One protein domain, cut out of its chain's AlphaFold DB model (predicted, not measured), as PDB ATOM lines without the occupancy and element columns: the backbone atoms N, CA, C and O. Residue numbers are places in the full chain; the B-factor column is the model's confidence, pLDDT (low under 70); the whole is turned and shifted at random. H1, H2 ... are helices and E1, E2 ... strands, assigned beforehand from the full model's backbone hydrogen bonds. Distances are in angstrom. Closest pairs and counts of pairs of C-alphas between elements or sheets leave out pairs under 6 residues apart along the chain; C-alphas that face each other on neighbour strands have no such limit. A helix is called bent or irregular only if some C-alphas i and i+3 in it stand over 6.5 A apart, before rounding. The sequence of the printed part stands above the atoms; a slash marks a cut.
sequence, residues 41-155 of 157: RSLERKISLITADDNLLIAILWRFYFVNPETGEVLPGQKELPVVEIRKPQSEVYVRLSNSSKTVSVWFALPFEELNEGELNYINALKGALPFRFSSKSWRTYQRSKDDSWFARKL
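What this domain is: This is residues 41 to 155 of the 157 residues of an uncharacterized protein of Pedobacter sp. RP-3-15 (UniProt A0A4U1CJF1). A narrow three-stranded sheet, E1 E2 E3, has the helix H1 at one end, beside Leu 57 and Ser 98, and a long loop, residues 65 to 90, at the other end. Beyond that other end a small separate hairpin, E4 and E5, and the helix H2 stand away from the sheet, and the whole is loosely put together. The printed part has 115 residues with two named helices and five named strands in the order H1 E1 E2 E3 H2 E4 E5; both sheets are antiparallel, in the orders E1 E2 E3 and E4 E5. The class is mixed, helices and strands, with under half of the residues, 56 of 115, in named elements. The whole is loose, with a radius of gyration of the C-alphas of 16.8 A and spans of 48 by 36 by 26 A.

How they stand to each other: H1, residues 41 to 51, is on the sheet of E1, residues 57 to 64, E2, residues 91 to 98, and E3, residues 102 to 107, with 16 pairs of C-alphas within 10 A. The closest C-alphas of H1 and E2 are those of Thr 51 and Ser 98, 5.1 A apart; those of H1 and E1 are Ile 50 and Leu 57, 6.2 A apart. The three strands form a meander, each strand the antiparallel neighbour of the one before. E1 and E2 are a hairpin at 170 degrees, with N 60 and O 95 within hydrogen-bond range at 2.8 A. E2 and E3 are a hairpin at 174 degrees, with N 94 and O 105 at 2.8 A. H2, residues 117 to 129, is not on this sheet. E4, residues 140 to 144, and E5, residues 150 to 154, are an antiparallel hairpin at 146 degrees, with N 153 and O 141 at 2.8 A. E4 and E5 are both apart from E1, E2 and E3. In H2 every O i to N i+4 pair is within hydrogen-bond range; in H1, 4 of 7 are.

Where its parts are: H1 begins at C-alpha 41, (26.395, 10.859, -44.758), and is irregular, with C-alphas 41 and 44 7.2 A apart. E1 is 22.8 A long, E2 23.7 A, E3 16.9 A and H2 18.3 A. E4 begins at C-alpha 140, (-1.357, 29.365, -47.895), and E5 ends at C-alpha 154, (-5.935, 30.180, -48.288).

The domain as a whole: The two C-alphas farthest apart are those of Arg 45 and Lys 146, 50.1 A. The printed part has no cut. The link from E1 to E2, 26 residues, is long. The mean pLDDT of the printed part is 82.6, and residues 85 to 87 and 136 are under 70.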
ATOM      1  N   ARG A  41      25.839  12.202 -44.475       75.69
ATOM      2  CA  ARG A  41      26.395  10.859 -44.758       75.69
ATOM      3  C   ARG A  41      26.061   9.809 -43.693       75.69
ATOM      4  O   ARG A  41      26.060   8.617 -43.974       75.69
ATOM      5  N   SER A  42      25.822  10.239 -42.456       77.62
ATOM      6  CA  SER A  42      25.484   9.352 -41.335       77.62
ATOM      7  C   SER A  42      23.992   9.326 -41.005       77.62
ATOM      8  O   SER A  42      23.578   8.546 -40.148       77.62
ATOM      9  N   LEU A  43      23.200  10.188 -41.648       78.75
ATOM     10  CA  LEU A  43      21.808  10.428 -41.302       78.75
ATOM     11  C   LEU A  43      20.945   9.196 -41.577       78.75
ATOM     12  O   LEU A  43      20.241   8.758 -40.676       78.75
ATOM     13  N   GLU A  44      21.063   8.583 -42.756       78.75
ATOM     14  CA  GLU A  44      20.272   7.401 -43.143       78.75
ATOM     15  C   GLU A  44      20.392   6.259 -42.128       78.75
ATOM     16  O   GLU A  44      19.391   5.742 -41.635       78.75
ATOM     17  N   ARG A  45      21.626   5.937 -41.719       77.88
ATOM     18  CA  ARG A  45      21.902   4.889 -40.720       77.88
ATOM     19  C   ARG A  45      21.362   5.230 -39.329       77.88
ATOM     20  O   ARG A  45      21.131   4.336 -38.522       77.88
ATOM     21  N   LYS A  46      21.215   6.520 -39.025       83.75
ATOM     22  CA  LYS A  46      20.816   7.031 -37.709       83.75
ATOM     23  C   LYS A  46      19.322   7.340 -37.613       83.75
ATOM     24  O   LYS A  46      18.817   7.402 -36.494       83.75
ATOM     25  N   ILE A  47      18.621   7.487 -38.740       85.44
ATOM     26  CA  ILE A  47      17.171   7.713 -38.774       85.44
ATOM     27  C   ILE A  47      16.447   6.591 -38.041       85.44
ATOM     28  O   ILE A  47      15.698   6.891 -37.119       85.44
ATOM     29  N   SER A  48      16.731   5.326 -38.369       82.12
ATOM     30  CA  SER A  48      16.076   4.168 -37.743       82.12
ATOM     31  C   SER A  48      16.260   4.143 -36.222       82.12
ATOM     32  O   SER A  48      15.300   3.935 -35.483       82.12
ATOM     33  N   LEU A  49      17.478   4.428 -35.750       84.12
ATOM     34  CA  LEU A  49      17.806   4.493 -34.324       84.12
ATOM     35  C   LEU A  49      17.042   5.601 -33.597       84.12
ATOM     36  O   LEU A  49      16.664   5.420 -32.445       84.12
ATOM     37  N   ILE A  50      16.847   6.746 -34.251       83.44
ATOM     38  CA  ILE A  50      16.147   7.883 -33.653       83.44
ATOM     39  C   ILE A  50      14.636   7.665 -33.701       83.44
ATOM     40  O   ILE A  50      13.958   7.923 -32.714       83.44
ATOM     41  N   THR A  51      14.099   7.129 -34.797       82.00
ATOM     42  CA  THR A  51      12.666   6.825 -34.893       82.00
ATOM     43  C   THR A  51      12.234   5.684 -33.975       82.00
ATOM     44  O   THR A  51      11.050   5.584 -33.700       82.00
ATOM     45  N   ALA A  52      13.159   4.851 -33.490       83.44
ATOM     46  CA  ALA A  52      12.875   3.778 -32.536       83.44
ATOM     47  C   ALA A  52      12.979   4.198 -31.052       83.44
ATOM     48  O   ALA A  52      12.636   3.403 -30.180       83.44
ATOM     49  N   ASP A  53      13.469   5.406 -30.737       83.62
ATOM     50  CA  ASP A  53      13.587   5.910 -29.358       83.62
ATOM     51  C   ASP A  53      12.593   7.055 -29.126       83.62
ATOM     52  O   ASP A  53      12.685   8.114 -29.747       83.62
ATOM     53  N   ASP A  54      11.663   6.872 -28.187       81.88
ATOM     54  CA  ASP A  54      10.628   7.862 -27.847       81.88
ATOM     55  C   ASP A  54      11.174   9.207 -27.352       81.88
ATOM     56  O   ASP A  54      10.471  10.219 -27.379       81.88
ATOM     57  N   ASN A  55      12.422   9.234 -26.886       81.56
ATOM     58  CA  ASN A  55      13.046  10.437 -26.342       81.56
ATOM     59  C   ASN A  55      13.875  11.195 -27.382       81.56
ATOM     60  O   ASN A  55      14.403  12.267 -27.072       81.56
ATOM     61  N   LEU A  56      14.029  10.646 -28.587       83.75
ATOM     62  CA  LEU A  56      14.815  11.253 -29.646       83.75
ATOM     63  C   LEU A  56      13.911  11.833 -30.732       83.75
ATOM     64  O   LEU A  56      12.834  11.333 -31.050       83.75
ATOM     65  N   LEU A  57      14.384  12.931 -31.311       86.81
ATOM     66  CA  LEU A  57      13.800  13.515 -32.505       86.81
ATOM     67  C   LEU A  57      14.914  13.923 -33.462       86.81
ATOM     68  O   LEU A  57      15.970  14.395 -33.040       86.81
ATOM     69  N   ILE A  58      14.651  13.772 -34.752       86.81
ATOM     70  CA  ILE A  58      15.420  14.398 -35.822       86.81
ATOM     71  C   ILE A  58      14.678  15.654 -36.239       86.81
ATOM     72  O   ILE A  58      13.471  15.614 -36.469       86.81
ATOM     73  N   ALA A  59      15.413  16.752 -36.364       87.31
ATOM     74  CA  ALA A  59      14.955  17.964 -37.018       87.31
ATOM     75  C   ALA A  59      15.944  18.306 -38.138       87.31
ATOM     76  O   ALA A  59      17.132  18.490 -37.877       87.31
ATOM     77  N   ILE A  60      15.456  18.365 -39.372       86.31
ATOM     78  CA  ILE A  60      16.216  18.755 -40.559       86.31
ATOM     79  C   ILE A  60      15.620  20.068 -41.036       86.31
ATOM     80  O   ILE A  60      14.419  20.146 -41.287       86.31
ATOM     81  N   LEU A  61      16.459  21.092 -41.144       87.19
ATOM     82  CA  LEU A  61      16.105  22.365 -41.749       87.19
ATOM     83  C   LEU A  61      16.983  22.552 -42.976       87.19
ATOM     84  O   LEU A  61      18.203  22.648 -42.852       87.19
ATOM     85  N   TRP A  62      16.359  22.610 -44.143       87.38
ATOM     86  CA  TRP A  62      17.040  22.921 -45.385       87.38
ATOM     87  C   TRP A  62      16.482  24.215 -45.949       87.38
ATOM     88  O   TRP A  62      15.287  24.317 -46.194       87.38
ATOM     89  N   ARG A  63      17.356  25.200 -46.132       88.88
ATOM     90  CA  ARG A  63      17.039  26.479 -46.755       88.88
ATOM     91  C   ARG A  63      17.678  26.553 -48.133       88.88
ATOM     92  O   ARG A  63      18.808  26.088 -48.289       88.88
ATOM     93  N   PHE A  64      16.963  27.099 -49.106       89.38
ATOM     94  CA  PHE A  64      17.404  27.121 -50.497       89.38
ATOM     95  C   PHE A  64      16.811  28.303 -51.266       89.38
ATOM     96  O   PHE A  64      15.819  28.909 -50.858       89.38
ATOM     97  N   TYR A  65      17.423  28.573 -52.417       89.44
ATOM     98  CA  TYR A  65      16.877  29.425 -53.461       89.44
ATOM     99  C   TYR A  65      16.464  28.569 -54.653       89.44
ATOM    100  O   TYR A  65      17.079  27.537 -54.927       89.44
ATOM    101  N   PHE A  66      15.430  29.000 -55.366       86.81
ATOM    102  CA  PHE A  66      15.094  28.430 -56.662       86.81
ATOM    103  C   PHE A  66      16.172  28.795 -57.680       86.81
ATOM    104  O   PHE A  66      16.664  29.925 -57.695       86.81
ATOM    105  N   VAL A  67      16.537  27.840 -58.523       87.06
ATOM    106  CA  VAL A  67      17.537  28.025 -59.574       87.06
ATOM    107  C   VAL A  67      16.924  27.676 -60.920       87.06
ATOM    108  O   VAL A  67      16.058  26.802 -60.998       87.06
ATOM    109  N   ASN A  68      17.371  28.347 -61.974       81.94
ATOM    110  CA  ASN A  68      17.118  27.903 -63.333       81.94
ATOM    111  C   ASN A  68      17.862  26.565 -63.538       81.94
ATOM    112  O   ASN A  68      19.070  26.510 -63.308       81.94
ATOM    113  N   PRO A  69      17.176  25.476 -63.928       79.25
ATOM    114  CA  PRO A  69      17.804  24.164 -64.067       79.25
ATOM    115  C   PRO A  69      18.803  24.078 -65.230       79.25
ATOM    116  O   PRO A  69      19.701  23.243 -65.179       79.25
ATOM    117  N   GLU A  70      18.665  24.918 -66.258       88.12
ATOM    118  CA  GLU A  70      19.556  24.939 -67.425       88.12
ATOM    119  C   GLU A  70      20.840  25.718 -67.136       88.12
ATOM    120  O   GLU A  70      21.930  25.264 -67.478       88.12
ATOM    121  N   THR A  71      20.724  26.879 -66.482       90.25
ATOM    122  CA  THR A  71      21.873  27.764 -66.216       90.25
ATOM    123  C   THR A  71      22.490  27.556 -64.832       90.25
ATOM    124  O   THR A  71      23.617  27.975 -64.585       90.25
ATOM    125  N   GLY A  72      21.765  26.922 -63.906       87.12
ATOM    126  CA  GLY A  72      22.141  26.801 -62.494       87.12
ATOM    127  C   GLY A  72      22.054  28.116 -61.712       87.12
ATOM    128  O   GLY A  72      22.357  28.145 -60.517       87.12
ATOM    129  N   GLU A  73      21.645  29.209 -62.358       88.69
ATOM    130  CA  GLU A  73      21.593  30.530 -61.746       88.69
ATOM    131  C   GLU A  73      20.380  30.672 -60.829       88.69
ATOM    132  O   GLU A  73      19.291  30.174 -61.112       88.69
ATOM    133  N   VAL A  74      20.559  31.386 -59.720       87.62
ATOM    134  CA  VAL A  74      19.467  31.717 -58.799       87.62
ATOM    135  C   VAL A  74      18.451  32.600 -59.517       87.62
ATOM    136  O   VAL A  74      18.832  33.608 -60.107       87.62
ATOM    137  N   LEU A  75      17.159  32.253 -59.434       83.69
ATOM    138  CA  LEU A  75      16.111  33.094 -60.019       83.69
ATOM    139  C   LEU A  75      16.171  34.507 -59.407       83.69
ATOM    140  O   LEU A  75      16.336  34.621 -58.183       83.69
ATOM    141  N   PRO A  76      16.040  35.564 -60.226       83.44
ATOM    142  CA  PRO A  76      16.209  36.946 -59.789       83.44
ATOM    143  C   PRO A  76      15.177  37.347 -58.726       83.44
ATOM    144  O   PRO A  76      14.096  36.767 -58.637       83.44
ATOM    145  N   GLY A  77      15.514  38.343 -57.904       82.12
ATOM    146  CA  GLY A  77      14.595  38.912 -56.911       82.12
ATOM    147  C   GLY A  77      14.474  38.125 -55.602       82.12
ATOM    148  O   GLY A  77      13.797  38.573 -54.681       82.12
ATOM    149  N   GLN A  78      15.110  36.954 -55.477       85.25
ATOM    150  CA  GLN A  78      14.971  36.104 -54.288       85.25
ATOM    151  C   GLN A  78      15.717  36.600 -53.041       85.25
ATOM    152  O   GLN A  78      15.368  36.195 -51.932       85.25
ATOM    153  N   LYS A  79      16.752  37.436 -53.186       80.50
ATOM    154  CA  LYS A  79      17.475  38.018 -52.038       80.50
ATOM    155  C   LYS A  79      16.777  39.266 -51.508       80.50
ATOM    156  O   LYS A  79      16.946  39.620 -50.346       80.50
ATOM    157  N   GLU A  80      16.011  39.907 -52.376       81.94
ATOM    158  CA  GLU A  80      15.277  41.142 -52.156       81.94
ATOM    159  C   GLU A  80      13.871  40.880 -51.595       81.94
ATOM    160  O   GLU A  80      13.153  41.824 -51.262       81.94
ATOM    161  N   LEU A  81      13.475  39.605 -51.467       78.31
ATOM    162  CA  LEU A  81      12.177  39.228 -50.923       78.31
ATOM    163  C   LEU A  81      11.996  39.762 -49.495       78.31
ATOM    164  O   LEU A  81      12.876  39.598 -48.642       78.31
ATOM    165  N   PRO A  82      10.832  40.361 -49.197       71.75
ATOM    166  CA  PRO A  82      10.538  40.855 -47.867       71.75
ATOM    167  C   PRO A  82      10.478  39.700 -46.869       71.75
ATOM    168  O   PRO A  82       9.902  38.636 -47.115       71.75
ATOM    169  N   VAL A  83      11.055  39.930 -45.695       73.31
ATOM    170  CA  VAL A  83      11.082  38.942 -44.622       73.31
ATOM    171  C   VAL A  83       9.732  38.952 -43.901       73.31
ATOM    172  O   VAL A  83       9.543  39.673 -42.926       73.31
ATOM    173  N   VAL A  84       8.790  38.137 -44.391       71.44
ATOM    174  CA  VAL A  84       7.449  37.952 -43.796       71.44
ATOM    175  C   VAL A  84       7.544  37.493 -42.339       71.44
ATOM    176  O   VAL A  84       6.797  37.931 -41.469       71.44
ATOM    177  N   GLU A  85       8.496  36.604 -42.064       67.94
ATOM    178  CA  GLU A  85       8.818  36.117 -40.731       67.94
ATOM    179  C   GLU A  85      10.342  36.105 -40.595       67.94
ATOM    180  O   GLU A  85      11.019  35.461 -41.393       67.94
ATOM    181  N   ILE A  86      10.902  36.769 -39.571       65.75
ATOM    182  CA  ILE A  86      12.366  36.910 -39.367       65.75
ATOM    183  C   ILE A  86      13.096  35.556 -39.421       65.75
ATOM    184  O   ILE A  86      14.259  35.458 -39.807       65.75
ATOM    185  N   ARG A  87      12.399  34.479 -39.047       63.25
ATOM    186  CA  ARG A  87      12.935  33.115 -39.021       63.25
ATOM    187  C   ARG A  87      12.917  32.410 -40.383       63.25
ATOM    188  O   ARG A  87      13.579  31.379 -40.497       63.25
ATOM    189  N   LYS A  88      12.211  32.947 -41.382       71.00
ATOM    190  CA  LYS A  88      11.997  32.357 -42.715       71.00
ATOM    191  C   LYS A  88      12.268  33.362 -43.848       71.00
ATOM    192  O   LYS A  88      11.370  33.672 -44.626       71.00
ATOM    193  N   PRO A  89      13.503  33.878 -43.968       70.88
ATOM    194  CA  PRO A  89      13.844  34.857 -45.002       70.88
ATOM    195  C   PRO A  89      13.933  34.265 -46.422       70.88
ATOM    196  O   PRO A  89      14.152  35.000 -47.371       70.88
ATOM    197  N   GLN A  90      13.834  32.943 -46.580       83.12
ATOM    198  CA  GLN A  90      14.017  32.234 -47.851       83.12
ATOM    199  C   GLN A  90      13.176  30.956 -47.874       83.12
ATOM    200  O   GLN A  90      12.611  30.575 -46.845       83.12
ATOM    201  N   SER A  91      13.123  30.280 -49.023       89.62
ATOM    202  CA  SER A  91      12.456  28.981 -49.133       89.62
ATOM    203  C   SER A  91      13.105  27.956 -48.205       89.62
ATOM    204  O   SER A  91      14.331  27.891 -48.074       89.62
ATOM    205  N   GLU A  92      12.282  27.153 -47.538       90.62
ATOM    206  CA  GLU A  92      12.753  26.137 -46.613       90.62
ATOM    207  C   GLU A  92      11.884  24.879 -46.594       90.62
ATOM    208  O   GLU A  92      10.663  24.918 -46.731       90.62
ATOM    209  N   VAL A  93      12.543  23.745 -46.377       89.56
ATOM    210  CA  VAL A  93      11.924  22.479 -45.998       89.56
ATOM    211  C   VAL A  93      12.352  22.171 -44.571       89.56
ATOM    212  O   VAL A  93      13.541  22.047 -44.267       89.56
ATOM    213  N   TYR A  94      11.370  22.024 -43.694       89.31
ATOM    214  CA  TYR A  94      11.553  21.582 -42.324       89.31
ATOM    215  C   TYR A  94      10.928  20.204 -42.132       89.31
ATOM    216  O   TYR A  94       9.728  20.013 -42.325       89.31
ATOM    217  N   VAL A  95      11.740  19.241 -41.708       88.88
ATOM    218  CA  VAL A  95      11.301  17.882 -41.395       88.88
ATOM    219  C   VAL A  95      11.598  17.595 -39.936       88.88
ATOM    220  O   VAL A  95      12.730  17.734 -39.481       88.88
ATOM    221  N   ARG A  96      10.584  17.142 -39.207       89.25
ATOM    222  CA  ARG A  96      10.700  16.667 -37.835       89.25
ATOM    223  C   ARG A  96      10.179  15.244 -37.740       89.25
ATOM    224  O   ARG A  96       9.018  14.989 -38.047       89.25
ATOM    225  N   LEU A  97      11.027  14.333 -37.283       88.31
ATOM    226  CA  LEU A  97      10.697  12.921 -37.108       88.31
ATOM    227  C   LEU A  97      10.973  12.513 -35.663       88.31
ATOM    228  O   LEU A  97      12.060  12.757 -35.147       88.31
ATOM    229  N   SER A  98      10.006  11.871 -35.028       86.62
ATOM    230  CA  SER A  98      10.147  11.125 -33.778       86.62
ATOM    231  C   SER A  98       9.399   9.798 -33.908       86.62
ATOM    232  O   SER A  98       8.722   9.568 -34.913       86.62
ATOM    233  N   ASN A  99       9.482   8.935 -32.893       85.00
ATOM    234  CA  ASN A  99       8.695   7.699 -32.883       85.00
ATOM    235  C   ASN A  99       7.181   7.981 -32.993       85.00
ATOM    236  O   ASN A  99       6.467   7.382 -33.792       85.00
ATOM    237  N   SER A 100       6.702   8.977 -32.245       84.50
ATOM    238  CA  SER A 100       5.279   9.319 -32.142       84.50
ATOM    239  C   SER A 100       4.766  10.339 -33.162       84.50
ATOM    240  O   SER A 100       3.555  10.501 -33.301       84.50
ATOM    241  N   SER A 101       5.644  11.077 -33.849       81.50
ATOM    242  CA  SER A 101       5.216  12.187 -34.703       81.50
ATOM    243  C   SER A 101       6.118  12.380 -35.913       81.50
ATOM    244  O   SER A 101       7.342  12.285 -35.836       81.50
ATOM    245  N   LYS A 102       5.491  12.686 -37.047       85.88
ATOM    246  CA  LYS A 102       6.167  13.035 -38.294       85.88
ATOM    247  C   LYS A 102       5.554  14.334 -38.785       85.88
ATOM    248  O   LYS A 102       4.354  14.402 -39.036       85.88
ATOM    249  N   THR A 103       6.363  15.373 -38.883       87.50
ATOM    250  CA  THR A 103       5.940  16.684 -39.365       87.50
ATOM    251  C   THR A 103       6.845  17.094 -40.506       87.50
ATOM    252  O   THR A 103       8.065  17.078 -40.373       87.50
ATOM    253  N   VAL A 104       6.237  17.489 -41.616       87.19
ATOM    254  CA  VAL A 104       6.921  18.158 -42.719       87.19
ATOM    255  C   VAL A 104       6.242  19.505 -42.901       87.19
ATOM    256  O   VAL A 104       5.018  19.582 -42.977       87.19
ATOM    257  N   SER A 105       7.035  20.565 -42.925       86.88
ATOM    258  CA  SER A 105       6.599  21.918 -43.236       86.88
ATOM    259  C   SER A 105       7.460  22.429 -44.374       86.88
ATOM    260  O   SER A 105       8.675  22.247 -44.367       86.88
ATOM    261  N   VAL A 106       6.819  23.026 -45.368       87.31
ATOM    262  CA  VAL A 106       7.501  23.599 -46.518       87.31
ATOM    263  C   VAL A 106       7.037  25.031 -46.678       87.31
ATOM    264  O   VAL A 106       5.844  25.321 -46.570       87.31
ATOM    265  N   TRP A 107       7.997  25.911 -46.902       87.69
ATOM    266  CA  TRP A 107       7.804  27.323 -47.159       87.69
ATOM    267  C   TRP A 107       8.502  27.654 -48.470       87.69
ATOM    268  O   TRP A 107       9.693  27.394 -48.620       87.69
ATOM    269  N   PHE A 108       7.766  28.230 -49.413       88.00
ATOM    270  CA  PHE A 108       8.331  28.710 -50.664       88.00
ATOM    271  C   PHE A 108       8.208  30.223 -50.709       88.00
ATOM    272  O   PHE A 108       7.108  30.763 -50.617       88.00
ATOM    273  N   ALA A 109       9.347  30.886 -50.846       87.12
ATOM    274  CA  ALA A 109       9.439  32.313 -51.076       87.12
ATOM    275  C   ALA A 109       9.666  32.512 -52.582       87.12
ATOM    276  O   ALA A 109      10.752  32.234 -53.090       87.12
ATOM    277  N   LEU A 110       8.609  32.894 -53.300       85.69
ATOM    278  CA  LEU A 110       8.620  33.070 -54.755       85.69
ATOM    279  C   LEU A 110       8.575  34.570 -55.089       85.69
ATOM    280  O   LEU A 110       7.786  35.281 -54.465       85.69
ATOM    281  N   PRO A 111       9.376  35.057 -56.054       81.88
ATOM    282  CA  PRO A 111       9.408  36.463 -56.464       81.88
ATOM    283  C   PRO A 111       8.274  36.796 -57.443       81.88
ATOM    284  O   PRO A 111       8.508  37.363 -58.505       81.88
ATOM    285  N   PHE A 112       7.047  36.397 -57.110       81.62
ATOM    286  CA  PHE A 112       5.865  36.703 -57.913       81.62
ATOM    287  C   PHE A 112       5.218  37.981 -57.393       81.62
ATOM    288  O   PHE A 112       4.837  38.050 -56.224       81.62
ATOM    289  N   GLU A 113       5.106  38.984 -58.258       75.81
ATOM    290  CA  GLU A 113       4.420  40.236 -57.936       75.81
ATOM    291  C   GLU A 113       2.900  40.025 -57.881       75.81
ATOM    292  O   GLU A 113       2.242  40.437 -56.926       75.81
ATOM    293  N   GLU A 114       2.363  39.268 -58.841       80.75
ATOM    294  CA  GLU A 114       0.966  38.839 -58.897       80.75
ATOM    295  C   GLU A 114       0.868  37.345 -59.245       80.75
ATOM    296  O   GLU A 114       1.820  36.742 -59.736       80.75
ATOM    297  N   LEU A 115      -0.285  36.734 -58.957       83.25
ATOM    298  CA  LEU A 115      -0.578  35.350 -59.336       83.25
ATOM    299  C   LEU A 115      -1.505  35.352 -60.552       83.25
ATOM    300  O   LEU A 115      -2.725  35.428 -60.398       83.25
ATOM    301  N   ASN A 116      -0.929  35.266 -61.746       88.25
ATOM    302  CA  ASN A 116      -1.646  34.964 -62.976       88.25
ATOM    303  C   ASN A 116      -1.701  33.440 -63.217       88.25
ATOM    304  O   ASN A 116      -1.253  32.621 -62.406       88.25
ATOM    305  N   GLU A 117      -2.326  33.038 -64.324       88.88
ATOM    306  CA  GLU A 117      -2.516  31.628 -64.678       88.88
ATOM    307  C   GLU A 117      -1.184  30.862 -64.803       88.88
ATOM    308  O   GLU A 117      -1.083  29.706 -64.386       88.88
ATOM    309  N   GLY A 118      -0.137  31.517 -65.307       87.81
ATOM    310  CA  GLY A 118       1.206  30.965 -65.432       87.81
ATOM    311  C   GLY A 118       1.840  30.635 -64.082       87.81
ATOM    312  O   GLY A 118       2.293  29.503 -63.885       87.81
ATOM    313  N   GLU A 119       1.838  31.565 -63.117       86.56
ATOM    314  CA  GLU A 119       2.410  31.279 -61.793       86.56
ATOM    315  C   GLU A 119       1.574  30.250 -61.027       86.56
ATOM    316  O   GLU A 119       2.132  29.416 -60.309       86.56
ATOM    317  N   LEU A 120       0.248  30.246 -61.199       86.69
ATOM    318  CA  LEU A 120      -0.619  29.217 -60.618       86.69
ATOM    319  C   LEU A 120      -0.296  27.825 -61.176       86.69
ATOM    320  O   LEU A 120      -0.174  26.869 -60.402       86.69
ATOM    321  N   ASN A 121      -0.084  27.714 -62.489       87.81
ATOM    322  CA  ASN A 121       0.341  26.473 -63.135       87.81
ATOM    323  C   ASN A 121       1.714  26.015 -62.630       87.81
ATOM    324  O   ASN A 121       1.877  24.841 -62.291       87.81
ATOM    325  N   TYR A 122       2.671  26.935 -62.480       86.00
ATOM    326  CA  TYR A 122       3.975  26.637 -61.882       86.00
ATOM    327  C   TYR A 122       3.840  26.119 -60.443       86.00
ATOM    328  O   TYR A 122       4.406  25.081 -60.095       86.00
ATOM    329  N   ILE A 123       3.048  26.794 -59.603       85.50
ATOM    330  CA  ILE A 123       2.802  26.373 -58.217       85.50
ATOM    331  C   ILE A 123       2.159  24.981 -58.184       85.50
ATOM    332  O   ILE A 123       2.524  24.159 -57.345       85.50
ATOM    333  N   ASN A 124       1.226  24.684 -59.087       85.81
ATOM    334  CA  ASN A 124       0.592  23.368 -59.170       85.81
ATOM    335  C   ASN A 124       1.550  22.270 -59.642       85.81
ATOM    336  O   ASN A 124       1.544  21.178 -59.070       85.81
ATOM    337  N   ALA A 125       2.421  22.560 -60.608       86.94
ATOM    338  CA  ALA A 125       3.484  21.644 -61.004       86.94
ATOM    339  C   ALA A 125       4.444  21.372 -59.832       86.94
ATOM    340  O   ALA A 125       4.735  20.216 -59.522       86.94
ATOM    341  N   LEU A 126       4.851  22.422 -59.107       85.88
ATOM    342  CA  LEU A 126       5.692  22.311 -57.916       85.88
ATOM    343  C   LEU A 126       5.024  21.456 -56.830       85.88
ATOM    344  O   LEU A 126       5.664  20.570 -56.271       85.88
ATOM    345  N   LYS A 127       3.728  21.672 -56.560       85.31
ATOM    346  CA  LYS A 127       2.930  20.836 -55.645       85.31
ATOM    347  C   LYS A 127       2.984  19.360 -56.037       85.31
ATOM    348  O   LYS A 127       3.163  18.513 -55.165       85.31
ATOM    349  N   GLY A 128       2.809  19.063 -57.327       84.50
ATOM    350  CA  GLY A 128       2.807  17.702 -57.865       84.50
ATOM    351  C   GLY A 128       4.173  17.015 -57.821       84.50
ATOM    352  O   GLY A 128       4.233  15.795 -57.688       84.50
ATOM    353  N   ALA A 129       5.259  17.786 -57.882       85.62
ATOM    354  CA  ALA A 129       6.627  17.274 -57.842       85.62
ATOM    355  C   ALA A 129       7.132  16.951 -56.422       85.62
ATOM    356  O   ALA A 129       8.173  16.310 -56.269       85.62
ATOM    357  N   LEU A 130       6.431  17.391 -55.369       84.00
ATOM    358  CA  LEU A 130       6.870  17.143 -53.998       84.00
ATOM    359  C   LEU A 130       6.712  15.663 -53.618       84.00
ATOM    360  O   LEU A 130       5.677  15.054 -53.894       84.00
ATOM    361  N   PRO A 131       7.674  15.085 -52.874       80.94
ATOM    362  CA  PRO A 131       7.624  13.679 -52.464       80.94
ATOM    363  C   PRO A 131       6.598  13.409 -51.347       80.94
ATOM    364  O   PRO A 131       6.573  12.328 -50.760       80.94
ATOM    365  N   PHE A 132       5.756  14.388 -51.015       79.75
ATOM    366  CA  PHE A 132       4.707  14.299 -50.008       79.75
ATOM    367  C   PHE A 132       3.449  15.016 -50.491       79.75
ATOM    368  O   PHE A 132       3.500  16.092 -51.082       79.75
ATOM    369  N   ARG A 133       2.293  14.424 -50.185       75.94
ATOM    370  CA  ARG A 133       0.990  15.030 -50.461       75.94
ATOM    371  C   ARG A 133       0.562  15.864 -49.266       75.94
ATOM    372  O   ARG A 133       0.358  15.333 -48.176       75.94
ATOM    373  N   PHE A 134       0.387  17.158 -49.476       72.88
ATOM    374  CA  PHE A 134      -0.279  18.016 -48.505       72.88
ATOM    375  C   PHE A 134      -1.773  18.083 -48.788       72.88
ATOM    376  O   PHE A 134      -2.200  18.013 -49.941       72.88
ATOM    377  N   SER A 135      -2.578  18.272 -47.741       72.81
ATOM    378  CA  SER A 135      -3.983  18.618 -47.950       72.81
ATOM    379  C   SER A 135      -4.065  19.970 -48.663       72.81
ATOM    380  O   SER A 135      -3.267  20.867 -48.385       72.81
ATOM    381  N   SER A 136      -5.052  20.162 -49.537       69.31
ATOM    382  CA  SER A 136      -5.303  21.468 -50.167       69.31
ATOM    383  C   SER A 136      -5.508  22.581 -49.128       69.31
ATOM    384  O   SER A 136      -5.088  23.715 -49.331       69.31
ATOM    385  N   LYS A 137      -6.047  22.241 -47.948       70.69
ATOM    386  CA  LYS A 137      -6.223  23.157 -46.805       70.69
ATOM    387  C   LYS A 137      -4.904  23.615 -46.162       70.69
ATOM    388  O   LYS A 137      -4.917  24.544 -45.357       70.69
ATOM    389  N   SER A 138      -3.787  22.961 -46.475       74.69
ATOM    390  CA  SER A 138      -2.468  23.250 -45.904       74.69
ATOM    391  C   SER A 138      -1.691  24.307 -46.691       74.69
ATOM    392  O   SER A 138      -0.708  24.827 -46.171       74.69
ATOM    393  N   TRP A 139      -2.125  24.646 -47.909       77.44
ATOM    394  CA  TRP A 139      -1.468  25.650 -48.742       77.44
ATOM    395  C   TRP A 139      -1.993  27.047 -48.433       77.44
ATOM    396  O   TRP A 139      -3.201  27.300 -48.420       77.44
ATOM    397  N   ARG A 140      -1.064  27.963 -48.177       82.38
ATOM    398  CA  ARG A 140      -1.357  29.365 -47.895       82.38
ATOM    399  C   ARG A 140      -0.414  30.238 -48.701       82.38
ATOM    400  O   ARG A 140       0.766  29.914 -48.805       82.38
ATOM    401  N   THR A 141      -0.933  31.330 -49.236       83.19
ATOM    402  CA  THR A 141      -0.122  32.426 -49.765       83.19
ATOM    403  C   THR A 141      -0.065  33.532 -48.733       83.19
ATOM    404  O   THR A 141      -0.989  33.700 -47.936       83.19
ATOM    405  N   TYR A 142       1.032  34.274 -48.726       81.44
ATOM    406  CA  TYR A 142       1.159  35.467 -47.906       81.44
ATOM    407  C   TYR A 142       1.079  36.677 -48.816       81.44
ATOM    408  O   TYR A 142       1.771  36.738 -49.828       81.44
ATOM    409  N   GLN A 143       0.198  37.604 -48.465       77.94
ATOM    410  CA  GLN A 143       0.021  38.860 -49.179       77.94
ATOM    411  C   GLN A 143       0.295  40.009 -48.220       77.94
ATOM    412  O   GLN A 143      -0.006  39.923 -47.025       77.94
ATOM    413  N   ARG A 144       0.895  41.066 -48.761       79.69
ATOM    414  CA  ARG A 144       1.114  42.322 -48.053       79.69
ATOM    415  C   ARG A 144      -0.165  43.147 -48.149       79.69
ATOM    416  O   ARG A 144      -0.727  43.302 -49.233       79.69
ATOM    417  N   SER A 145      -0.662  43.622 -47.020       77.81
ATOM    418  CA  SER A 145      -1.826  44.497 -46.946       77.81
ATOM    419  C   SER A 145      -1.458  45.950 -47.268       77.81
ATOM    420  O   SER A 145      -0.290  46.303 -47.438       77.81
ATOM    421  N   LYS A 146      -2.474  46.824 -47.320       81.69
ATOM    422  CA  LYS A 146      -2.278  48.272 -47.509       81.69
ATOM    423  C   LYS A 146      -1.591  48.947 -46.314       81.69
ATOM    424  O   LYS A 146      -0.964  49.981 -46.495       81.69
ATOM    425  N   ASP A 147      -1.715  48.373 -45.118       84.69
ATOM    426  CA  ASP A 147      -1.105  48.826 -43.858       84.69
ATOM    427  C   ASP A 147       0.277  48.207 -43.586       84.69
ATOM    428  O   ASP A 147       0.776  48.298 -42.469       84.69
ATOM    429  N   ASP A 148       0.903  47.591 -44.594       77.62
ATOM    430  CA  ASP A 148       2.225  46.961 -44.481       77.62
ATOM    431  C   ASP A 148       2.278  45.734 -43.543       77.62
ATOM    432  O   ASP A 148       3.333  45.326 -43.053       77.62
ATOM    433  N   SER A 149       1.133  45.098 -43.295       80.75
ATOM    434  CA  SER A 149       1.060  43.843 -42.553       80.75
ATOM    435  C   SER A 149       0.970  42.643 -43.502       80.75
ATOM    436  O   SER A 149       0.393  42.699 -44.588       80.75
ATOM    437  N   TRP A 150       1.585  41.522 -43.123       81.38
ATOM    438  CA  TRP A 150       1.502  40.279 -43.890       81.38
ATOM    439  C   TRP A 150       0.403  39.390 -43.331       81.38
ATOM    440  O   TRP A 150       0.405  39.065 -42.143       81.38
ATOM    441  N   PHE A 151      -0.498  38.923 -44.190       82.56
ATOM    442  CA  PHE A 151      -1.556  38.001 -43.795       82.56
ATOM    443  C   PHE A 151      -1.572  36.757 -44.678       82.56
ATOM    444  O   PHE A 151      -1.261  36.793 -45.870       82.56
ATOM    445  N   ALA A 152      -1.931  35.630 -44.064       83.56
ATOM    446  CA  ALA A 152      -2.050  34.361 -44.756       83.56
ATOM    447  C   ALA A 152      -3.438  34.244 -45.392       83.56
ATOM    448  O   ALA A 152      -4.452  34.299 -44.696       83.56
ATOM    449  N   ARG A 153      -3.483  34.005 -46.698       82.44
ATOM    450  CA  ARG A 153      -4.701  33.675 -47.434       82.44
ATOM    451  C   ARG A 153      -4.666  32.204 -47.821       82.44
ATOM    452  O   ARG A 153      -3.614  31.654 -48.148       82.44
ATOM    453  N   LYS A 154      -5.818  31.537 -47.756       81.31
ATOM    454  CA  LYS A 154      -5.935  30.180 -48.288       81.31
ATOM    455  C   LYS A 154      -5.663  30.246 -49.786       81.31
ATOM    456  O   LYS A 154      -6.252  31.072 -50.479       81.31
ATOM    457  N   LEU A 155      -4.763  29.397 -50.260       76.88
ATOM    458  CA  LEU A 155      -4.507  29.290 -51.682       76.88
ATOM    459  C   LEU A 155      -5.640  28.444 -52.285       76.88
ATOM    460  O   LEU A 155      -5.639  27.219 -52.163       76.88
TER     461      LEU A 155